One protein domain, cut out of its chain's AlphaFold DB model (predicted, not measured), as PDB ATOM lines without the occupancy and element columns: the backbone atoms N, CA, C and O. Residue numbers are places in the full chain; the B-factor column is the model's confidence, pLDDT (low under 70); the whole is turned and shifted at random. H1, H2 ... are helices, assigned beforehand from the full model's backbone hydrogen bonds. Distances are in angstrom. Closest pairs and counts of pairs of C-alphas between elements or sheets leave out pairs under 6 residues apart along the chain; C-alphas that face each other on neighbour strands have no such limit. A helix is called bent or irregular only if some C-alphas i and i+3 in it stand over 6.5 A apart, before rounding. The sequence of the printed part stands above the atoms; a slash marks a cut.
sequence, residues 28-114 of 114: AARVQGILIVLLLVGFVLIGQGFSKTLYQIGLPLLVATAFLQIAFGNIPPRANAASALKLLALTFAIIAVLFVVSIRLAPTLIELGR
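AT A GLANCE: This is residues 28 to 114 of the 114 residues of an uncharacterized protein of uncultured Thermomicrobiales bacterium (UniProt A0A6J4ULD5). A long helix, H3, passes the open end of a helical hairpin, H1 and H2, and the stretch of residues 93 to 114, of which 93 to 112 belong to H3, sticks out as an arm. The printed part has 87 residues with three named helices, in the order H1, H2, H3, and no named strand: all helix. It is loose, radius of gyration of the C-alphas 17.3 A, and flat, 50 by 43 by 13 A.

HOW THE PARTS SIT: Start at H3, residues 81 to 112, with a kink of 28 degrees near residue 106; it is neither bent nor irregular, but only just: C-alphas 104 and 107 are 6.4 A apart. Its residues 88 to 91 alone only just touch residues 71 to 72 of H2, residues 52 to 73, with 3 pairs of C-alphas within 8 A; the closest, Ala 71 and Thr 91, are 6.9 A apart. H1, residues 28 to 47, and H2 touch as a hairpin, closest C-alphas Ile 46 and Tyr 55 at 4.6 A, a shallow tilt of 25 degrees. O i to N i+4 pairs are within hydrogen-bond range throughout H1, in 17 of 18 in H2 and 26 of 28 in H3.

IN THESE COORDINATES: Find C-alpha 81 at (-98.556, 344.885, 804.046); H3 runs 46.2 A to C-alpha 112 at (-53.947, 346.052, 816.093). H1 measures 28.3 A, H2 30.7 A.

THE WHOLE: The printed part has no cut and no long link. Confidence is low at residues 28, 72 to 85, 87, 91 and 114.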
ATOM      1  N   ALA A  28     -97.157 339.135 801.984       64.00
ATOM      2  CA  ALA A  28     -96.018 338.299 802.358       64.00
ATOM      3  C   ALA A  28     -95.968 336.968 801.583       64.00
ATOM      4  O   ALA A  28     -94.912 336.602 801.078       64.00
ATOM      5  N   ALA A  29     -97.108 336.293 801.396       70.44
ATOM      6  CA  ALA A  29     -97.182 335.045 800.633       70.44
ATOM      7  C   ALA A  29     -96.861 335.254 799.143       70.44
ATOM      8  O   ALA A  29     -96.223 334.408 798.519       70.44
ATOM      9  N   ARG A  30     -97.252 336.402 798.568       74.38
ATOM     10  CA  ARG A  30     -96.916 336.746 797.174       74.38
ATOM     11  C   ARG A  30     -95.420 336.988 797.001       74.38
ATOM     12  O   ARG A  30     -94.821 336.442 796.081       74.38
ATOM     13  N   VAL A  31     -94.814 337.768 797.898       75.06
ATOM     14  CA  VAL A  31     -93.365 338.035 797.884       75.06
ATOM     15  C   VAL A  31     -92.576 336.746 798.102       75.06
ATOM     16  O   VAL A  31     -91.616 336.497 797.383       75.06
ATOM     17  N   GLN A  32     -93.015 335.885 799.019       76.31
ATOM     18  CA  GLN A  32     -92.397 334.580 799.239       76.31
ATOM     19  C   GLN A  32     -92.466 333.702 797.983       76.31
ATOM     20  O   GLN A  32     -91.456 333.118 797.598       76.31
ATOM     21  N   GLY A  33     -93.610 333.677 797.291       81.31
ATOM     22  CA  GLY A  33     -93.739 333.009 795.995       81.31
ATOM     23  C   GLY A  33     -92.752 333.545 794.954       81.31
ATOM     24  O   GLY A  33     -92.059 332.765 794.306       81.31
ATOM     25  N   ILE A  34     -92.616 334.872 794.846       83.19
ATOM     26  CA  ILE A  34     -91.651 335.517 793.939       83.19
ATOM     27  C   ILE A  34     -90.211 335.118 794.289       83.19
ATOM     28  O   ILE A  34     -89.442 334.759 793.400       83.19
ATOM     29  N   LEU A  35     -89.841 335.131 795.572       83.00
ATOM     30  CA  LEU A  35     -88.499 334.750 796.019       83.00
ATOM     31  C   LEU A  35     -88.190 333.275 795.755       83.00
ATOM     32  O   LEU A  35     -87.052 332.948 795.427       83.00
ATOM     33  N   ILE A  36     -89.173 332.384 795.885       86.75
ATOM     34  CA  ILE A  36     -89.019 330.969 795.527       86.75
ATOM     35  C   ILE A  36     -88.748 330.837 794.025       86.75
ATOM     36  O   ILE A  36     -87.826 330.129 793.628       86.75
ATOM     37  N   VAL A  37     -89.494 331.563 793.186       91.81
ATOM     38  CA  VAL A  37     -89.268 331.568 791.733       91.81
ATOM     39  C   VAL A  37     -87.875 332.106 791.391       91.81
ATOM     40  O   VAL A  37     -87.166 331.477 790.609       91.81
ATOM     41  N   LEU A  38     -87.437 333.209 792.010       86.62
ATOM     42  CA  LEU A  38     -86.084 333.747 791.813       86.62
ATOM     43  C   LEU A  38     -84.993 332.747 792.215       86.62
ATOM     44  O   LEU A  38     -83.971 332.664 791.537       86.62
ATOM     45  N   LEU A  39     -85.207 331.974 793.283       87.88
ATOM     46  CA  LEU A  39     -84.265 330.946 793.725       87.88
ATOM     47  C   LEU A  39     -84.114 329.850 792.665       87.88
ATOM     48  O   LEU A  39     -82.995 329.477 792.322       87.88
ATOM     49  N   LEU A  40     -85.231 329.376 792.103       92.88
ATOM     50  CA  LEU A  40     -85.226 328.389 791.022       92.88
ATOM     51  C   LEU A  40     -84.525 328.927 789.771       92.88
ATOM     52  O   LEU A  40     -83.698 328.235 789.183       92.88
ATOM     53  N   VAL A  41     -84.792 330.182 789.403       90.75
ATOM     54  CA  VAL A  41     -84.101 330.857 788.296       90.75
ATOM     55  C   VAL A  41     -82.598 330.949 788.569       90.75
ATOM     56  O   VAL A  41     -81.801 330.631 787.688       90.75
ATOM     57  N   GLY A  42     -82.197 331.301 789.794       85.44
ATOM     58  CA  GLY A  42     -80.801 331.297 790.235       85.44
ATOM     59  C   GLY A  42     -80.146 329.924 790.081       85.44
ATOM     60  O   GLY A  42     -79.053 329.827 789.528       85.44
ATOM     61  N   PHE A  43     -80.822 328.850 790.504       89.31
ATOM     62  CA  PHE A  43     -80.315 327.487 790.332       89.31
ATOM     63  C   PHE A  43     -80.127 327.121 788.858       89.31
ATOM     64  O   PHE A  43     -79.102 326.542 788.506       89.31
ATOM     65  N   VAL A  44     -81.058 327.506 787.982       90.12
ATOM     66  CA  VAL A  44     -80.936 327.286 786.531       90.12
ATOM     67  C   VAL A  44     -79.784 328.107 785.932       90.12
ATOM     68  O   VAL A  44     -79.063 327.610 785.069       90.12
ATOM     69  N   LEU A  45     -79.572 329.345 786.390       84.38
ATOM     70  CA  LEU A  45     -78.473 330.227 785.961       84.38
ATOM     71  C   LEU A  45     -77.084 329.687 786.318       84.38
ATOM     72  O   LEU A  45     -76.153 329.838 785.534       84.38
ATOM     73  N   ILE A  46     -76.949 329.058 787.482       83.75
ATOM     74  CA  ILE A  46     -75.685 328.471 787.947       83.75
ATOM     75  C   ILE A  46     -75.496 327.059 787.376       83.75
ATOM     76  O   ILE A  46     -74.383 326.681 787.021       83.75
ATOM     77  N   GLY A  47     -76.576 326.280 787.275       84.44
ATOM     78  CA  GLY A  47     -76.545 324.893 786.804       84.44
ATOM     79  C   GLY A  47     -76.254 324.754 785.310       84.44
ATOM     80  O   GLY A  47     -75.749 323.720 784.874       84.44
ATOM     81  N   GLN A  48     -76.519 325.793 784.514       78.50
ATOM     82  CA  GLN A  48     -76.127 325.810 783.108       78.50
ATOM     83  C   GLN A  48     -74.607 326.024 782.970       78.50
ATOM     84  O   GLN A  48     -74.099 327.141 782.949       78.50
ATOM     85  N   GLY A  49     -73.855 324.932 782.827       76.12
ATOM     86  CA  GLY A  49     -72.390 324.954 782.670       76.12
ATOM     87  C   GLY A  49     -71.868 325.583 781.366       76.12
ATOM     88  O   GLY A  49     -70.670 325.542 781.110       76.12
ATOM     89  N   PHE A  50     -72.742 326.155 780.533       76.75
ATOM     90  CA  PHE A  50     -72.395 326.708 779.222       76.75
ATOM     91  C   PHE A  50     -71.841 328.138 779.269       76.75
ATOM     92  O   PHE A  50     -71.082 328.515 778.380       76.75
ATOM     93  N   SER A  51     -72.206 328.952 780.268       80.25
ATOM     94  CA  SER A  51     -71.832 330.372 780.288       80.25
ATOM     95  C   SER A  51     -71.319 330.831 781.646       80.25
ATOM     96  O   SER A  51     -72.057 330.943 782.626       80.25
ATOM     97  N   LYS A  52     -70.033 331.196 781.670       81.88
ATOM     98  CA  LYS A  52     -69.365 331.775 782.842       81.88
ATOM     99  C   LYS A  52     -70.004 333.100 783.276       81.88
ATOM    100  O   LYS A  52     -70.065 333.381 784.469       81.88
ATOM    101  N   THR A  53     -70.524 333.885 782.332       81.00
ATOM    102  CA  THR A  53     -71.211 335.154 782.617       81.00
ATOM    103  C   THR A  53     -72.531 334.925 783.350       81.00
ATOM    104  O   THR A  53     -72.815 335.606 784.331       81.00
ATOM    105  N   LEU A  54     -73.324 333.931 782.932       81.75
ATOM    106  CA  LEU A  54     -74.581 333.602 783.617       81.75
ATOM    107  C   LEU A  54     -74.325 333.030 785.010       81.75
ATOM    108  O   LEU A  54     -75.051 333.368 785.937       81.75
ATOM    109  N   TYR A  55     -73.249 332.266 785.183       79.88
ATOM    110  CA  TYR A  55     -72.810 331.806 786.496       79.88
ATOM    111  C   TYR A  55     -72.443 332.975 787.429       79.88
ATOM    112  O   TYR A  55     -72.874 333.019 788.581       79.88
ATOM    113  N   GLN A  56     -71.688 333.960 786.924       81.44
ATOM    114  CA  GLN A  56     -71.299 335.161 787.677       81.44
ATOM    115  C   GLN A  56     -72.488 336.033 788.092       81.44
ATOM    116  O   GLN A  56     -72.383 336.747 789.083       81.44
ATOM    117  N   ILE A  57     -73.603 335.975 787.362       81.75
ATOM    118  CA  ILE A  57     -74.842 336.698 787.690       81.75
ATOM    119  C   ILE A  57     -75.750 335.850 788.590       81.75
ATOM    120  O   ILE A  57     -76.326 336.353 789.555       81.75
ATOM    121  N   GLY A  58     -75.860 334.555 788.297       82.50
ATOM    122  CA  GLY A  58     -76.697 333.611 789.024       82.50
ATOM    123  C   GLY A  58     -76.255 333.442 790.471       82.50
ATOM    124  O   GLY A  58     -77.099 333.407 791.358       82.50
ATOM    125  N   LEU A  59     -74.945 333.406 790.728       82.00
ATOM    126  CA  LEU A  59     -74.408 333.186 792.069       82.00
ATOM    127  C   LEU A  59     -74.739 334.336 793.050       82.00
ATOM    128  O   LEU A  59     -75.337 334.052 794.090       82.00
ATOM    129  N   PRO A  60     -74.483 335.624 792.737       81.19
ATOM    130  CA  PRO A  60     -74.947 336.740 793.563       81.19
ATOM    131  C   PRO A  60     -76.468 336.785 793.712       81.19
ATOM    132  O   PRO A  60     -76.964 337.038 794.808       81.19
ATOM    133  N   LEU A  61     -77.211 336.517 792.630       85.12
ATOM    134  CA  LEU A  61     -78.673 336.507 792.649       85.12
ATOM    135  C   LEU A  61     -79.212 335.457 793.628       85.12
ATOM    136  O   LEU A  61     -80.110 335.755 794.415       85.12
ATOM    137  N   LEU A  62     -78.657 334.246 793.603       86.19
ATOM    138  CA  LEU A  62     -79.083 333.139 794.454       86.19
ATOM    139  C   LEU A  62     -78.773 333.433 795.927       86.19
ATOM    140  O   LEU A  62     -79.651 333.285 796.775       86.19
ATOM    141  N   VAL A  63     -77.577 333.953 796.216       84.44
ATOM    142  CA  VAL A  63     -77.175 334.374 797.568       84.44
ATOM    143  C   VAL A  63     -78.086 335.485 798.095       84.44
ATOM    144  O   VAL A  63     -78.640 335.360 799.187       84.44
ATOM    145  N   ALA A  64     -78.303 336.546 797.313       83.38
ATOM    146  CA  ALA A  64     -79.182 337.648 797.697       83.38
ATOM    147  C   ALA A  64     -80.621 337.167 797.936       83.38
ATOM    148  O   ALA A  64     -81.240 337.533 798.936       83.38
ATOM    149  N   THR A  65     -81.133 336.303 797.057       84.69
ATOM    150  CA  THR A  65     -82.483 335.737 797.174       84.69
ATOM    151  C   THR A  65     -82.621 334.887 798.434       84.69
ATOM    152  O   THR A  65     -83.613 335.028 799.142       84.69
ATOM    153  N   ALA A  66     -81.630 334.055 798.761       83.88
ATOM    154  CA  ALA A  66     -81.643 333.231 799.968       83.88
ATOM    155  C   ALA A  66     -81.640 334.080 801.252       83.88
ATOM    156  O   ALA A  66     -82.434 333.829 802.158       83.88
ATOM    157  N   PHE A  67     -80.823 335.136 801.322       80.94
ATOM    158  CA  PHE A  67     -80.853 336.063 802.461       80.94
ATOM    159  C   PHE A  67     -82.197 336.776 802.592       80.94
ATOM    160  O   PHE A  67     -82.751 336.890 803.689       80.94
ATOM    161  N   LEU A  68     -82.752 337.215 801.464       77.25
ATOM    162  CA  LEU A  68     -84.049 337.870 801.428       77.25
ATOM    163  C   LEU A  68     -85.161 336.895 801.858       77.25
ATOM    164  O   LEU A  68     -86.058 337.282 802.601       77.25
ATOM    165  N   GLN A  69     -85.063 335.609 801.506       77.12
ATOM    166  CA  GLN A  69     -85.969 334.563 801.991       77.12
ATOM    167  C   GLN A  69     -85.892 334.348 803.504       77.12
ATOM    168  O   GLN A  69     -86.934 334.120 804.105       77.12
ATOM    169  N   ILE A  70     -84.722 334.447 804.139       75.75
ATOM    170  CA  ILE A  70     -84.619 334.353 805.609       75.75
ATOM    171  C   ILE A  70     -85.340 335.540 806.266       75.75
ATOM    172  O   ILE A  70     -86.101 335.362 807.217       75.75
ATOM    173  N   ALA A  71     -85.156 336.745 805.721       71.00
ATOM    174  CA  ALA A  71     -85.800 337.956 806.223       71.00
ATOM    175  C   ALA A  71     -87.328 337.930 806.061       71.00
ATOM    176  O   ALA A  71     -88.065 338.191 807.012       71.00
ATOM    177  N   PHE A  72     -87.817 337.591 804.865       69.44
ATOM    178  CA  PHE A  72     -89.251 337.534 804.575       69.44
ATOM    179  C   PHE A  72     -89.927 336.265 805.094       69.44
ATOM    180  O   PHE A  72     -91.111 336.305 805.416       69.44
ATOM    181  N   GLY A  73     -89.197 335.156 805.210       64.50
ATOM    182  CA  GLY A  73     -89.693 333.894 805.756       64.50
ATOM    183  C   GLY A  73     -90.057 333.992 807.236       64.50
ATOM    184  O   GLY A  73     -90.885 333.218 807.708       64.50
ATOM    185  N   ASN A  74     -89.507 334.982 807.947       65.12
ATOM    186  CA  ASN A  74     -89.849 335.270 809.338       65.12
ATOM    187  C   ASN A  74     -91.026 336.260 809.496       65.12
ATOM    188  O   ASN A  74     -91.404 336.597 810.618       65.12
ATOM    189  N   ILE A  75     -91.620 336.758 808.402       64.94
ATOM    190  CA  ILE A  75     -92.779 337.659 808.468       64.94
ATOM    191  C   ILE A  75     -94.061 336.812 808.465       64.94
ATOM    192  O   ILE A  75     -94.360 336.165 807.459       64.94
ATOM    193  N   PRO A  76     -94.860 336.812 809.552       57.12
ATOM    194  CA  PRO A  76     -96.065 335.998 809.618       57.12
ATOM    195  C   PRO A  76     -97.045 336.388 808.494       57.12
ATOM    196  O   PRO A  76     -97.360 337.573 808.341       57.12
ATOM    197  N   PRO A  77     -97.604 335.416 807.742       55.84
ATOM    198  CA  PRO A  77     -98.436 335.688 806.570       55.84
ATOM    199  C   PRO A  77     -99.732 336.444 806.881       55.84
ATOM    200  O   PRO A  77    -100.418 336.873 805.969       55.84
ATOM    201  N   ARG A  78    -100.097 336.626 808.154       55.97
ATOM    202  CA  ARG A  78    -101.281 337.392 808.575       55.97
ATOM    203  C   ARG A  78    -100.995 338.877 808.842       55.97
ATOM    204  O   ARG A  78    -101.919 339.605 809.188       55.97
ATOM    205  N   ALA A  79     -99.747 339.334 808.710       53.28
ATOM    206  CA  ALA A  79     -99.380 340.725 808.956       53.28
ATOM    207  C   ALA A  79     -99.759 341.638 807.773       53.28
ATOM    208  O   ALA A  79     -99.497 341.320 806.612       53.28
ATOM    209  N   ASN A  80    -100.346 342.800 808.080       61.16
ATOM    210  CA  ASN A  80    -100.683 343.835 807.099       61.16
ATOM    211  C   ASN A  80     -99.451 344.228 806.262       61.16
ATOM    212  O   ASN A  80     -98.338 344.298 806.784       61.16
ATOM    213  N   ALA A  81     -99.644 344.542 804.975       57.25
ATOM    214  CA  ALA A  81     -98.556 344.885 804.046       57.25
ATOM    215  C   ALA A  81     -97.635 346.010 804.571       57.25
ATOM    216  O   ALA A  81     -96.425 345.967 804.363       57.25
ATOM    217  N   ALA A  82     -98.186 346.962 805.334       60.47
ATOM    218  CA  ALA A  82     -97.423 348.013 806.008       60.47
ATOM    219  C   ALA A  82     -96.476 347.477 807.102       60.47
ATOM    220  O   ALA A  82     -95.347 347.947 807.229       60.47
ATOM    221  N   SER A  83     -96.894 346.464 807.866       63.34
ATOM    222  CA  SER A  83     -96.049 345.802 808.868       63.34
ATOM    223  C   SER A  83     -94.943 344.978 808.209       63.34
ATOM    224  O   SER A  83     -93.806 345.011 808.674       63.34
ATOM    225  N   ALA A  84     -95.245 344.301 807.096       63.88
ATOM    226  CA  ALA A  84     -94.243 343.576 806.315       63.88
ATOM    227  C   ALA A  84     -93.181 344.524 805.732       63.88
ATOM    228  O   ALA A  84     -91.987 344.252 805.831       63.88
ATOM    229  N   LEU A  85     -93.603 345.678 805.201       68.44
ATOM    230  CA  LEU A  85     -92.689 346.700 804.690       68.44
ATOM    231  C   LEU A  85     -91.835 347.324 805.805       68.44
ATOM    232  O   LEU A  85     -90.646 347.558 805.605       68.44
ATOM    233  N   LYS A  86     -92.404 347.536 806.999       70.50
ATOM    234  CA  LYS A  86     -91.660 348.027 808.168       70.50
ATOM    235  C   LYS A  86     -90.594 347.028 808.632       70.50
ATOM    236  O   LYS A  86     -89.484 347.440 808.952       70.50
ATOM    237  N   LEU A  87     -90.904 345.730 808.638       65.75
ATOM    238  CA  LEU A  87     -89.942 344.673 808.973       65.75
ATOM    239  C   LEU A  87     -88.851 344.524 807.906       65.75
ATOM    240  O   LEU A  87     -87.682 344.344 808.244       65.75
ATOM    241  N   LEU A  88     -89.209 344.667 806.629       71.31
ATOM    242  CA  LEU A  88     -88.242 344.701 805.536       71.31
ATOM    243  C   LEU A  88     -87.280 345.886 805.679       71.31
ATOM    244  O   LEU A  88     -86.065 345.703 805.644       71.31
ATOM    245  N   ALA A  89     -87.820 347.087 805.887       75.88
ATOM    246  CA  ALA A  89     -87.030 348.294 806.096       75.88
ATOM    247  C   ALA A  89     -86.118 348.161 807.325       75.88
ATOM    248  O   ALA A  89     -84.948 348.528 807.259       75.88
ATOM    249  N   LEU A  90     -86.618 347.570 808.418       74.81
ATOM    250  CA  LEU A  90     -85.819 347.278 809.609       74.81
ATOM    251  C   LEU A  90     -84.680 346.295 809.307       74.81
ATOM    252  O   LEU A  90     -83.555 346.514 809.744       74.81
ATOM    253  N   THR A  91     -84.943 345.246 808.527       69.31
ATOM    254  CA  THR A  91     -83.916 344.272 808.128       69.31
ATOM    255  C   THR A  91     -82.812 344.944 807.316       69.31
ATOM    256  O   THR A  91     -81.632 344.787 807.629       69.31
ATOM    257  N   PHE A  92     -83.173 345.743 806.308       77.19
ATOM    258  CA  PHE A  92     -82.195 346.499 805.523       77.19
ATOM    259  C   PHE A  92     -81.422 347.509 806.373       77.19
ATOM    260  O   PHE A  92     -80.220 347.670 806.173       77.19
ATOM    261  N   ALA A  93     -82.072 348.143 807.352       80.62
ATOM    262  CA  ALA A  93     -81.400 349.034 808.291       80.62
ATOM    263  C   ALA A  93     -80.353 348.286 809.135       80.62
ATOM    264  O   ALA A  93     -79.228 348.762 809.263       80.62
ATOM    265  N   ILE A  94     -80.680 347.094 809.649       77.25
ATOM    266  CA  ILE A  94     -79.732 346.250 810.398       77.25
ATOM    267  C   ILE A  94     -78.541 345.864 809.515       77.25
ATOM    268  O   ILE A  94     -77.399 346.008 809.943       77.25
ATOM    269  N   ILE A  95     -78.791 345.427 808.276       77.81
ATOM    270  CA  ILE A  95     -77.734 345.076 807.315       77.81
ATOM    271  C   ILE A  95     -76.826 346.284 807.048       77.81
ATOM    272  O   ILE A  95     -75.604 346.155 807.096       77.81
ATOM    273  N   ALA A  96     -77.401 347.466 806.814       79.12
ATOM    274  CA  ALA A  96     -76.641 348.690 806.579       79.12
ATOM    275  C   ALA A  96     -75.754 349.058 807.781       79.12
ATOM    276  O   ALA A  96     -74.583 349.390 807.600       79.12
ATOM    277  N   VAL A  97     -76.281 348.943 809.006       87.12
ATOM    278  CA  VAL A  97     -75.501 349.153 810.236       87.12
ATOM    279  C   VAL A  97     -74.346 348.157 810.319       87.12
ATOM    280  O   VAL A  97     -73.218 348.563 810.589       87.12
ATOM    281  N   LEU A  98     -74.602 346.880 810.035       82.00
ATOM    282  CA  LEU A  98     -73.580 345.833 810.020       82.00
ATOM    283  C   LEU A  98     -72.438 346.173 809.055       82.00
ATOM    284  O   LEU A  98     -71.281 346.138 809.461       82.00
ATOM    285  N   PHE A  99     -72.751 346.594 807.826       81.81
ATOM    286  CA  PHE A  99     -71.738 347.025 806.859       81.81
ATOM    287  C   PHE A  99     -70.919 348.216 807.354       81.81
ATOM    288  O   PHE A  99     -69.694 348.196 807.254       81.81
ATOM    289  N   VAL A 100     -71.568 349.241 807.913       88.25
ATOM    290  CA  VAL A 100     -70.870 350.419 808.449       88.25
ATOM    291  C   VAL A 100     -69.919 350.022 809.576       88.25
ATOM    292  O   VAL A 100     -68.773 350.472 809.597       88.25
ATOM    293  N   VAL A 101     -70.374 349.160 810.489       89.06
ATOM    294  CA  VAL A 101     -69.544 348.645 811.582       89.06
ATOM    295  C   VAL A 101     -68.370 347.849 811.021       89.06
ATOM    296  O   VAL A 101     -67.236 348.160 811.364       89.06
ATOM    297  N   SER A 102     -68.603 346.894 810.116       82.62
ATOM    298  CA  SER A 102     -67.541 346.085 809.504       82.62
ATOM    299  C   SER A 102     -66.497 346.931 808.770       82.62
ATOM    300  O   SER A 102     -65.303 346.692 808.934       82.62
ATOM    301  N   ILE A 103     -66.919 347.948 808.011       87.06
ATOM    302  CA  ILE A 103     -66.008 348.857 807.296       87.06
ATOM    303  C   ILE A 103     -65.158 349.667 808.278       87.06
ATOM    304  O   ILE A 103     -63.970 349.859 808.037       87.06
ATOM    305  N   ARG A 104     -65.740 350.130 809.392       86.75
ATOM    306  CA  ARG A 104     -64.993 350.863 810.426       86.75
ATOM    307  C   ARG A 104     -64.081 349.974 811.260       86.75
ATOM    308  O   ARG A 104     -63.063 350.459 811.739       86.75
ATOM    309  N   LEU A 105     -64.434 348.703 811.428       85.69
ATOM    310  CA  LEU A 105     -63.623 347.740 812.168       85.69
ATOM    311  C   LEU A 105     -62.418 347.247 811.359       85.69
ATOM    312  O   LEU A 105     -61.400 346.880 811.931       85.69
ATOM    313  N   ALA A 106     -62.516 347.238 810.028       83.25
ATOM    314  CA  ALA A 106     -61.427 346.800 809.162       83.25
ATOM    315  C   ALA A 106     -60.097 347.554 809.407       83.25
ATOM    316  O   ALA A 106     -59.092 346.878 809.626       83.25
ATOM    317  N   PRO A 107     -60.038 348.904 809.433       82.88
ATOM    318  CA  PRO A 107     -58.787 349.611 809.710       82.88
ATOM    319  C   PRO A 107     -58.294 349.411 811.148       82.88
ATOM    320  O   PRO A 107     -57.098 349.225 811.340       82.88
ATOM    321  N   THR A 108     -59.183 349.369 812.149       81.50
ATOM    322  CA  THR A 108     -58.762 349.185 813.550       81.50
ATOM    323  C   THR A 108     -58.150 347.808 813.788       81.50
ATOM    324  O   THR A 108     -57.164 347.687 814.509       81.50
ATOM    325  N   LEU A 109     -58.673 346.765 813.139       78.31
ATOM    326  CA  LEU A 109     -58.086 345.425 813.179       78.31
ATOM    327  C   LEU A 109     -56.713 345.367 812.486       78.31
ATOM    328  O   LEU A 109     -55.835 344.642 812.944       78.31
ATOM    329  N   ILE A 110     -56.514 346.139 811.412       80.50
ATOM    330  CA  ILE A 110     -55.221 346.241 810.712       80.50
ATOM    331  C   ILE A 110     -54.178 346.956 811.582       80.50
ATOM    332  O   ILE A 110     -53.016 346.563 811.574       80.50
ATOM    333  N   GLU A 111     -54.580 347.977 812.339       81.88
ATOM    334  CA  GLU A 111     -53.698 348.693 813.270       81.88
ATOM    335  C   GLU A 111     -53.310 347.846 814.490       81.88
ATOM    336  O   GLU A 111     -52.182 347.946 814.951       81.88
ATOM    337  N   LEU A 112     -54.206 346.981 814.980       75.94
ATOM    338  CA  LEU A 112     -53.947 346.052 816.093       75.94
ATOM    339  C   LEU A 112     -53.047 344.864 815.718       75.94
ATOM    340  O   LEU A 112     -52.410 344.278 816.590       75.94
ATOM    341  N   GLY A 113     -53.041 344.471 814.443       72.88
ATOM    342  CA  GLY A 113     -52.201 343.387 813.927       72.88
ATOM    343  C   GLY A 113     -50.802 343.827 813.487       72.88
ATOM    344  O   GLY A 113     -50.038 342.987 813.011       72.88
ATOM    345  N   ARG A 114     -50.493 345.123 813.592       62.31
ATOM    346  CA  ARG A 114     -49.208 345.726 813.232       62.31
ATOM    347  C   ARG A 114     -48.331 345.912 814.462       62.31
ATOM    348  O   ARG A 114     -47.102 345.772 814.291       62.31
TER     349      ARG A 114